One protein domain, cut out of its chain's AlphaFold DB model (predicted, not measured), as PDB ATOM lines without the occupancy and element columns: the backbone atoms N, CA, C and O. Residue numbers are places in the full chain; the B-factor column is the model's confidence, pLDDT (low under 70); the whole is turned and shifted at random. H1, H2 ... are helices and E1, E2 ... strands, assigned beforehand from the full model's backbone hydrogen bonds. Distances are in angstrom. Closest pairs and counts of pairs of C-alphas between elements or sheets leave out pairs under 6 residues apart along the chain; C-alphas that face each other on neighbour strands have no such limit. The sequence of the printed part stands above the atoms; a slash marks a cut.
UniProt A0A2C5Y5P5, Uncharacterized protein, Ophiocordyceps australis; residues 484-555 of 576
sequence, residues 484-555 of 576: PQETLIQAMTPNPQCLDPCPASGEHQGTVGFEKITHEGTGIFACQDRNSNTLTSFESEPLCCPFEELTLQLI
ATOM      1  N   PRO A 484     -56.615  14.664  12.891       46.47
ATOM      2  CA  PRO A 484     -55.208  14.300  12.953       46.47
ATOM      3  C   PRO A 484     -54.906  13.276  11.848       46.47
ATOM      4  O   PRO A 484     -55.710  12.378  11.588       46.47
ATOM      5  N   GLN A 485     -53.773  13.466  11.163       52.66
ATOM      6  CA  GLN A 485     -53.299  12.817   9.918       52.66
ATOM      7  C   GLN A 485     -53.391  11.283   9.846       52.66
ATOM      8  O   GLN A 485     -53.166  10.693   8.790       52.66
ATOM      9  N   GLU A 486     -53.728  10.633  10.947       47.56
ATOM     10  CA  GLU A 486     -53.747   9.191  11.154       47.56
ATOM     11  C   GLU A 486     -54.715   8.456  10.211       47.56
ATOM     12  O   GLU A 486     -54.399   7.380   9.710       47.56
ATOM     13  N   THR A 487     -55.846   9.077   9.856       51.44
ATOM     14  CA  THR A 487     -56.796   8.498   8.880       51.44
ATOM     15  C   THR A 487     -56.317   8.595   7.432       51.44
ATOM     16  O   THR A 487     -56.717   7.779   6.605       51.44
ATOM     17  N   LEU A 488     -55.450   9.559   7.111       53.16
ATOM     18  CA  LEU A 488     -54.918   9.705   5.759       53.16
ATOM     19  C   LEU A 488     -53.852   8.640   5.478       53.16
ATOM     20  O   LEU A 488     -53.866   8.055   4.404       53.16
ATOM     21  N   ILE A 489     -52.978   8.360   6.451       57.62
ATOM     22  CA  ILE A 489     -51.915   7.343   6.349       57.62
ATOM     23  C   ILE A 489     -52.517   5.934   6.218       57.62
ATOM     24  O   ILE A 489     -52.053   5.146   5.402       57.62
ATOM     25  N   GLN A 490     -53.592   5.631   6.956       65.88
ATOM     26  CA  GLN A 490     -54.287   4.335   6.878       65.88
ATOM     27  C   GLN A 490     -54.987   4.079   5.532       65.88
ATOM     28  O   GLN A 490     -55.276   2.931   5.205       65.88
ATOM     29  N   ALA A 491     -55.277   5.131   4.762       59.09
ATOM     30  CA  ALA A 491     -55.939   5.037   3.462       59.09
ATOM     31  C   ALA A 491     -54.961   5.009   2.273       59.09
ATOM     32  O   ALA A 491     -55.412   4.976   1.128       59.09
ATOM     33  N   MET A 492     -53.650   5.087   2.518       74.25
ATOM     34  CA  MET A 492     -52.627   5.028   1.472       74.25
ATOM     35  C   MET A 492     -52.191   3.589   1.212       74.25
ATOM     36  O   MET A 492     -52.072   2.782   2.135       74.25
ATOM     37  N   THR A 493     -51.931   3.277  -0.052       82.19
ATOM     38  CA  THR A 493     -51.490   1.955  -0.489       82.19
ATOM     39  C   THR A 493     -49.991   1.828  -0.226       82.19
ATOM     40  O   THR A 493     -49.223   2.647  -0.740       82.19
ATOM     41  N   PRO A 494     -49.534   0.839   0.569       87.31
ATOM     42  CA  PRO A 494     -48.108   0.609   0.771       87.31
ATOM     43  C   PRO A 494     -47.396   0.403  -0.566       87.31
ATOM     44  O   PRO A 494     -47.857  -0.378  -1.394       87.31
ATOM     45  N   ASN A 495     -46.270   1.083  -0.772       88.88
ATOM     46  CA  ASN A 495     -45.478   0.963  -1.987       88.88
ATOM     47  C   ASN A 495     -44.686  -0.353  -1.973       88.88
ATOM     48  O   ASN A 495     -43.723  -0.466  -1.208       88.88
ATOM     49  N   PRO A 496     -45.006  -1.335  -2.837       90.56
ATOM     50  CA  PRO A 496     -44.314  -2.621  -2.851       90.56
ATOM     51  C   PRO A 496     -42.843  -2.493  -3.274       90.56
ATOM     52  O   PRO A 496     -42.050  -3.393  -3.012       90.56
ATOM     53  N   GLN A 497     -42.463  -1.379  -3.911       92.50
ATOM     54  CA  GLN A 497     -41.081  -1.082  -4.292       92.50
ATOM     55  C   GLN A 497     -40.268  -0.453  -3.149       92.50
ATOM     56  O   GLN A 497     -39.057  -0.301  -3.281       92.50
ATOM     57  N   CYS A 498     -40.913  -0.097  -2.034       90.19
ATOM     58  CA  CYS A 498     -40.296   0.554  -0.882       90.19
ATOM     59  C   CYS A 498     -40.586  -0.215   0.412       90.19
ATOM     60  O   CYS A 498     -41.318   0.243   1.286       90.19
ATOM     61  N   LEU A 499     -40.012  -1.415   0.517       87.62
ATOM     62  CA  LEU A 499     -40.198  -2.298   1.675       87.62
ATOM     63  C   LEU A 499     -39.548  -1.754   2.954       87.62
ATOM     64  O   LEU A 499     -40.033  -2.035   4.045       87.62
ATOM     65  N   ASP A 500     -38.470  -0.983   2.813       89.00
ATOM     66  CA  ASP A 500     -37.758  -0.368   3.928       89.00
ATOM     67  C   ASP A 500     -37.340   1.065   3.555       89.00
ATOM     68  O   ASP A 500     -36.269   1.281   2.979       89.00
ATOM     69  N   PRO A 501     -38.202   2.063   3.822       85.75
ATOM     70  CA  PRO A 501     -37.887   3.460   3.541       85.75
ATOM     71  C   PRO A 501     -36.723   3.965   4.398       85.75
ATOM     72  O   PRO A 501     -36.068   4.932   4.012       85.75
ATOM     73  N   CYS A 502     -36.491   3.329   5.550       87.38
ATOM     74  CA  CYS A 502     -35.611   3.785   6.615       87.38
ATOM     75  C   CYS A 502     -34.707   2.646   7.095       87.38
ATOM     76  O   CYS A 502     -34.832   2.217   8.246       87.38
ATOM     77  N   PRO A 503     -33.781   2.173   6.240       83.06
ATOM     78  CA  PRO A 503     -32.912   1.065   6.599       83.06
ATOM     79  C   PRO A 503     -32.102   1.405   7.844       83.06
ATOM     80  O   PRO A 503     -31.501   2.479   7.944       83.06
ATOM     81  N   ALA A 504     -32.082   0.475   8.795       76.19
ATOM     82  CA  ALA A 504     -31.352   0.631  10.044       76.19
ATOM     83  C   ALA A 504     -29.862   0.899   9.767       76.19
ATOM     84  O   ALA A 504     -29.136   0.036   9.269       76.19
ATOM     85  N   SER A 505     -29.386   2.096  10.105       63.84
ATOM     86  CA  SER A 505     -27.962   2.423  10.070       63.84
ATOM     87  C   SER A 505     -27.329   2.087  11.425       63.84
ATOM     88  O   SER A 505     -27.089   2.970  12.243       63.84
ATOM     89  N   GLY A 506     -27.076   0.800  11.680       71.75
ATOM     90  CA  GLY A 506     -26.422   0.330  12.910       71.75
ATOM     91  C   GLY A 506     -27.384  -0.235  13.962       71.75
ATOM     92  O   GLY A 506     -28.288  -0.993  13.629       71.75
ATOM     93  N   GLU A 507     -27.154   0.084  15.240       62.62
ATOM     94  CA  GLU A 507     -27.866  -0.492  16.404       62.62
ATOM     95  C   GLU A 507     -29.260   0.124  16.646       62.62
ATOM     96  O   GLU A 507     -29.980  -0.267  17.565       62.62
ATOM     97  N   HIS A 508     -29.664   1.081  15.810       60.38
ATOM     98  CA  HIS A 508     -30.917   1.806  15.950       60.38
ATOM     99  C   HIS A 508     -31.925   1.435  14.853       60.38
ATOM    100  O   HIS A 508     -31.617   1.465  13.660       60.38
ATOM    101  N   GLN A 509     -33.154   1.095  15.257       63.38
ATOM    102  CA  GLN A 509     -34.285   0.938  14.339       63.38
ATOM    103  C   GLN A 509     -34.848   2.319  14.002       63.38
ATOM    104  O   GLN A 509     -35.518   2.945  14.825       63.38
ATOM    105  N   GLY A 510     -34.591   2.782  12.779       63.34
ATOM    106  CA  GLY A 510     -35.269   3.951  12.234       63.34
ATOM    107  C   GLY A 510     -36.768   3.677  12.145       63.34
ATOM    108  O   GLY A 510     -37.192   2.661  11.599       63.34
ATOM    109  N   THR A 511     -37.580   4.579  12.687       68.25
ATOM    110  CA  THR A 511     -39.028   4.546  12.467       68.25
ATOM    111  C   THR A 511     -39.394   5.579  11.424       68.25
ATOM    112  O   THR A 511     -38.864   6.692  11.388       68.25
ATOM    113  N   VAL A 512     -40.312   5.195  10.548       61.41
ATOM    114  CA  VAL A 512     -40.875   6.104   9.561       61.41
ATOM    115  C   VAL A 512     -41.779   7.093  10.297       61.41
ATOM    116  O   VAL A 512     -42.836   6.716  10.802       61.41
ATOM    117  N   GLY A 513     -41.350   8.353  10.385       63.28
ATOM    118  CA  GLY A 513     -42.096   9.420  11.042       63.28
ATOM    119  C   GLY A 513     -42.651  10.409  10.025       63.28
ATOM    120  O   GLY A 513     -41.896  11.036   9.286       63.28
ATOM    121  N   PHE A 514     -43.972  10.595  10.006       59.53
ATOM    122  CA  PHE A 514     -44.567  11.752   9.338       59.53
ATOM    123  C   PHE A 514     -44.573  12.913  10.317       59.53
ATOM    124  O   PHE A 514     -45.357  12.928  11.262       59.53
ATOM    125  N   GLU A 515     -43.698  13.889  10.094       56.28
ATOM    126  CA  GLU A 515     -43.664  15.075  10.947       56.28
ATOM    127  C   GLU A 515     -44.888  15.961  10.674       56.28
ATOM    128  O   GLU A 515     -45.504  16.508  11.589       56.28
ATOM    129  N   LYS A 516     -45.282  16.068   9.394       57.97
ATOM    130  CA  LYS A 516     -46.515  16.733   8.964       57.97
ATOM    131  C   LYS A 516     -46.853  16.379   7.514       57.97
ATOM    132  O   LYS A 516     -46.041  16.638   6.638       57.97
ATOM    133  N   ILE A 517     -48.059  15.880   7.249       51.06
ATOM    134  CA  ILE A 517     -48.727  15.862   5.935       51.06
ATOM    135  C   ILE A 517     -49.762  16.998   5.896       51.06
ATOM    136  O   ILE A 517     -50.709  17.026   6.684       51.06
ATOM    137  N   THR A 518     -49.588  17.984   5.023       52.09
ATOM    138  CA  THR A 518     -50.587  19.042   4.824       52.09
ATOM    139  C   THR A 518     -51.811  18.470   4.100       52.09
ATOM    140  O   THR A 518     -51.733  17.438   3.436       52.09
ATOM    141  N   HIS A 519     -52.952  19.157   4.177       42.50
ATOM    142  CA  HIS A 519     -54.167  18.811   3.419       42.50
ATOM    143  C   HIS A 519     -53.972  18.722   1.886       42.50
ATOM    144  O   HIS A 519     -54.793  18.120   1.206       42.50
ATOM    145  N   GLU A 520     -52.862  19.241   1.346       40.41
ATOM    146  CA  GLU A 520     -52.485  19.151  -0.077       40.41
ATOM    147  C   GLU A 520     -51.763  17.830  -0.411       40.41
ATOM    148  O   GLU A 520     -51.285  17.627  -1.524       40.41
ATOM    149  N   GLY A 521     -51.611  16.930   0.568       46.41
ATOM    150  CA  GLY A 521     -50.791  15.727   0.431       46.41
ATOM    151  C   GLY A 521     -49.288  16.017   0.402       46.41
ATOM    152  O   GLY A 521     -48.500  15.151   0.025       46.41
ATOM    153  N   THR A 522     -48.895  17.222   0.819       49.03
ATOM    154  CA  THR A 522     -47.509  17.671   0.876       49.03
ATOM    155  C   THR A 522     -46.977  17.486   2.287       49.03
ATOM    156  O   THR A 522     -47.478  18.111   3.219       49.03
ATOM    157  N   GLY A 523     -45.968  16.640   2.482       63.41
ATOM    158  CA  GLY A 523     -45.419  16.406   3.815       63.41
ATOM    159  C   GLY A 523     -43.906  16.352   3.877       63.41
ATOM    160  O   GLY A 523     -43.253  16.086   2.870       63.41
ATOM    161  N   ILE A 524     -43.372  16.627   5.069       64.31
ATOM    162  CA  ILE A 524     -41.969  16.361   5.393       64.31
ATOM    163  C   ILE A 524     -41.903  14.905   5.833       64.31
ATOM    164  O   ILE A 524     -42.571  14.494   6.787       64.31
ATOM    165  N   PHE A 525     -41.141  14.133   5.070       69.19
ATOM    166  CA  PHE A 525     -40.967  12.707   5.254       69.19
ATOM    167  C   PHE A 525     -39.495  12.443   5.564       69.19
ATOM    168  O   PHE A 525     -38.634  12.702   4.722       69.19
ATOM    169  N   ALA A 526     -39.215  11.992   6.785       76.56
ATOM    170  CA  ALA A 526     -37.867  11.711   7.254       76.56
ATOM    171  C   ALA A 526     -37.848  10.418   8.070       76.56
ATOM    172  O   ALA A 526     -38.812  10.060   8.753       76.56
ATOM    173  N   CYS A 527     -36.723   9.726   8.004       80.50
ATOM    174  CA  CYS A 527     -36.446   8.602   8.872       80.50
ATOM    175  C   CYS A 527     -36.007   9.139  10.225       80.50
ATOM    176  O   CYS A 527     -34.989   9.823  10.315       80.50
ATOM    177  N   GLN A 528     -36.789   8.852  11.263       81.75
ATOM    178  CA  GLN A 528     -36.478   9.274  12.620       81.75
ATOM    179  C   GLN A 528     -35.815   8.123  13.360       81.75
ATOM    180  O   GLN A 528     -36.444   7.095  13.635       81.75
ATOM    181  N   ASP A 529     -34.552   8.319  13.710       79.50
ATOM    182  CA  ASP A 529     -33.888   7.492  14.704       79.50
ATOM    183  C   ASP A 529     -34.283   8.007  16.092       79.50
ATOM    184  O   ASP A 529     -34.192   9.207  16.370       79.50
ATOM    185  N   ARG A 530     -34.786   7.117  16.950       76.38
ATOM    186  CA  ARG A 530     -35.169   7.445  18.323       76.38
ATOM    187  C   ARG A 530     -34.293   6.668  19.287       76.38
ATOM    188  O   ARG A 530     -34.203   5.446  19.227       76.38
ATOM    189  N   ASN A 531     -33.706   7.384  20.240       78.25
ATOM    190  CA  ASN A 531     -32.956   6.747  21.315       78.25
ATOM    191  C   ASN A 531     -33.885   5.997  22.292       78.25
ATOM    192  O   ASN A 531     -35.114   6.073  22.209       78.25
ATOM    193  N   SER A 532     -33.301   5.320  23.286       78.56
ATOM    194  CA  SER A 532     -34.038   4.574  24.321       78.56
ATOM    195  C   SER A 532     -35.050   5.411  25.119       78.56
ATOM    196  O   SER A 532     -35.921   4.848  25.772       78.56
ATOM    197  N   ASN A 533     -34.955   6.744  25.066       79.06
ATOM    198  CA  ASN A 533     -35.862   7.678  25.732       79.06
ATOM    199  C   ASN A 533     -36.940   8.230  24.783       79.06
ATOM    200  O   ASN A 533     -37.602   9.207  25.125       79.06
ATOM    201  N   THR A 534     -37.121   7.639  23.595       73.62
ATOM    202  CA  THR A 534     -38.082   8.050  22.549       73.62
ATOM    203  C   THR A 534     -37.851   9.442  21.947       73.62
ATOM    204  O   THR A 534     -38.699   9.939  21.207       73.62
ATOM    205  N   LEU A 535     -36.701  10.063  22.219       69.94
ATOM    206  CA  LEU A 535     -36.318  11.341  21.622       69.94
ATOM    207  C   LEU A 535     -35.668  11.098  20.260       69.94
ATOM    208  O   LEU A 535     -34.772  10.256  20.154       69.94
ATOM    209  N   THR A 536     -36.089  11.857  19.245       74.00
ATOM    210  CA  THR A 536     -35.483  11.835  17.909       74.00
ATOM    211  C   THR A 536     -34.024  12.288  18.005       74.00
ATOM    212  O   THR A 536     -33.748  13.440  18.341       74.00
ATOM    213  N   SER A 537     -33.091  11.367  17.779       69.56
ATOM    214  CA  SER A 537     -31.643  11.590  17.839       69.56
ATOM    215  C   SER A 537     -31.077  12.022  16.488       69.56
ATOM    216  O   SER A 537     -30.121  12.799  16.448       69.56
ATOM    217  N   PHE A 538     -31.666  11.539  15.391       69.00
ATOM    218  CA  PHE A 538     -31.219  11.818  14.033       69.00
ATOM    219  C   PHE A 538     -32.384  11.751  13.040       69.00
ATOM    220  O   PHE A 538     -33.283  10.922  13.181       69.00
ATOM    221  N   GLU A 539     -32.343  12.619  12.029       76.06
ATOM    222  CA  GLU A 539     -33.253  12.581  10.885       76.06
ATOM    223  C   GLU A 539     -32.441  12.288   9.625       76.06
ATOM    224  O   GLU A 539     -31.574  13.078   9.241       76.06
ATOM    225  N   SER A 540     -32.701  11.139   9.002       78.44
ATOM    226  CA  SER A 540     -32.112  10.769   7.716       78.44
ATOM    227  C   SER A 540     -33.127  10.837   6.586       78.44
ATOM    228  O   SER A 540     -34.345  10.801   6.778       78.44
ATOM    229  N   GLU A 541     -32.592  10.962   5.377       75.81
ATOM    230  CA  GLU A 541     -33.385  10.927   4.160       75.81
ATOM    231  C   GLU A 541     -33.908   9.503   3.938       75.81
ATOM    232  O   GLU A 541     -33.128   8.549   4.020       75.81
ATOM    233  N   PRO A 542     -35.202   9.340   3.642       81.81
ATOM    234  CA  PRO A 542     -35.736   8.043   3.288       81.81
ATOM    235  C   PRO A 542     -35.256   7.635   1.898       81.81
ATOM    236  O   PRO A 542     -35.214   8.450   0.976       81.81
ATOM    237  N   LEU A 543     -34.935   6.353   1.727       86.44
ATOM    238  CA  LEU A 543     -34.466   5.819   0.444       86.44
ATOM    239  C   LEU A 543     -35.545   5.854  -0.643       86.44
ATOM    240  O   LEU A 543     -35.239   5.903  -1.834       86.44
ATOM    241  N   CYS A 544     -36.809   5.773  -0.237       86.38
ATOM    242  CA  CYS A 544     -37.955   5.664  -1.124       86.38
ATOM    243  C   CYS A 544     -39.242   6.112  -0.412       86.38
ATOM    244  O   CYS A 544     -39.269   6.296   0.806       86.38
ATOM    245  N   CYS A 545     -40.327   6.302  -1.170       84.94
ATOM    246  CA  CYS A 545     -41.634   6.623  -0.595       84.94
ATOM    247  C   CYS A 545     -42.367   5.351  -0.142       84.94
ATOM    248  O   CYS A 545     -42.570   4.470  -0.978       84.94
ATOM    249  N   PRO A 546     -42.841   5.269   1.118       84.38
ATOM    250  CA  PRO A 546     -43.528   4.093   1.664       84.38
ATOM    251  C   PRO A 546     -44.915   3.854   1.068       84.38
ATOM    252  O   PRO A 546     -45.497   2.803   1.312       84.38
ATOM    253  N   PHE A 547     -45.462   4.815   0.323       85.81
ATOM    254  CA  PHE A 547     -46.816   4.771  -0.221       85.81
ATOM    255  C   PHE A 547     -46.806   5.062  -1.721       85.81
ATOM    256  O   PHE A 547     -46.052   5.930  -2.164       85.81
ATOM    257  N   GLU A 548     -47.613   4.334  -2.497       82.75
ATOM    258  CA  GLU A 548     -47.660   4.449  -3.965       82.75
ATOM    259  C   GLU A 548     -48.168   5.820  -4.423       82.75
ATOM    260  O   GLU A 548     -47.764   6.332  -5.464       82.75
ATOM    261  N   GLU A 549     -49.042   6.444  -3.631       80.81
ATOM    262  CA  GLU A 549     -49.638   7.737  -3.958       80.81
ATOM    263  C   GLU A 549     -48.717   8.926  -3.646       80.81
ATOM    264  O   GLU A 549     -49.138  10.076  -3.795       80.81
ATOM    265  N   LEU A 550     -47.491   8.660  -3.183       77.44
ATOM    266  CA  LEU A 550     -46.497   9.648  -2.794       77.44
ATOM    267  C   LEU A 550     -45.244   9.514  -3.668       77.44
ATOM    268  O   LEU A 550     -44.672   8.438  -3.810       77.44
ATOM    269  N   THR A 551     -44.769  10.633  -4.211       79.12
ATOM    270  CA  THR A 551     -43.488  10.709  -4.932       79.12
ATOM    271  C   THR A 551     -42.488  11.574  -4.179       79.12
ATOM    272  O   THR A 551     -42.808  12.713  -3.836       79.12
ATOM    273  N   LEU A 552     -41.271  11.065  -3.979       76.25
ATOM    274  CA  LEU A 552     -40.183  11.791  -3.328       76.25
ATOM    275  C   LEU A 552     -39.663  12.880  -4.278       76.25
ATOM    276  O   LEU A 552     -39.199  12.573  -5.375       76.25
ATOM    277  N   GLN A 553     -39.716  14.147  -3.874       73.31
ATOM    278  CA  GLN A 553     -39.100  15.252  -4.608       73.31
ATOM    279  C   GLN A 553     -37.936  15.833  -3.813       73.31
ATOM    280  O   GLN A 553     -38.091  16.275  -2.671       73.31
ATOM    281  N   LEU A 554     -36.766  15.867  -4.451       66.38
ATOM    282  CA  LEU A 554     -35.554  16.456  -3.899       66.38
ATOM    283  C   LEU A 554     -35.644  17.982  -4.021       66.38
ATOM    284  O   LEU A 554     -35.556  18.531  -5.120       66.38
ATOM    285  N   ILE A 555     -35.848  18.678  -2.901       57.44
ATOM    286  CA  ILE A 555     -35.815  20.143  -2.887       57.44
ATOM    287  C   ILE A 555     -34.394  20.576  -2.547       57.44
ATOM    288  O   ILE A 555     -33.929  20.435  -1.417       57.44
TER     289      ILE A 555
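Overview. This is residues 484 to 555 of the 576 residues of an uncharacterized protein of Ophiocordyceps australis (UniProt A0A2C5Y5P5). With little regular structure, this is a small, strongly twisted sheet of three strands, beside which two long unnamed stretches, residues 491 to 509 and 541 to 555, loop together, with the short helix H1 near E1. The 72 printed residues hold H1, E1, E2, E3 in that order, mostly strand, with 26 residues in named elements. The sheet, E1 - E2 - E3, is antiparallel; the whole is compact, radius of gyration of the C-alphas 12.4 A, spanning 33 by 27 by 25 A.

Along the chain. Find C-alpha 486 at (-53.747, 9.191, 11.154); H1 runs to 490. E1, residues 510 to 517, spans 19.0 A; E2, 523 to 530, spans 19.9 A and bends by 53 degrees at 527. E3, 536 to 540, ends at (-32.112, 10.769, 7.716).

Arrangement. In the meander, each strand the antiparallel neighbour of the one before, look for N 511 and O 528 at 2.9 A in hairpin E1 and E2, and N 537 and O 529 at 2.8 A in hairpin E2 and E3, within hydrogen-bond range. H1, its O i to N i+4 pair within range, only grazes the sheet with residues 486 to 489.

Size, cuts and confidence. The printed part has no cut; H1 to E1 is a long link. Mean pLDDT of the printed part is 70.8; 33 residues are under 70, among them 507 to 525.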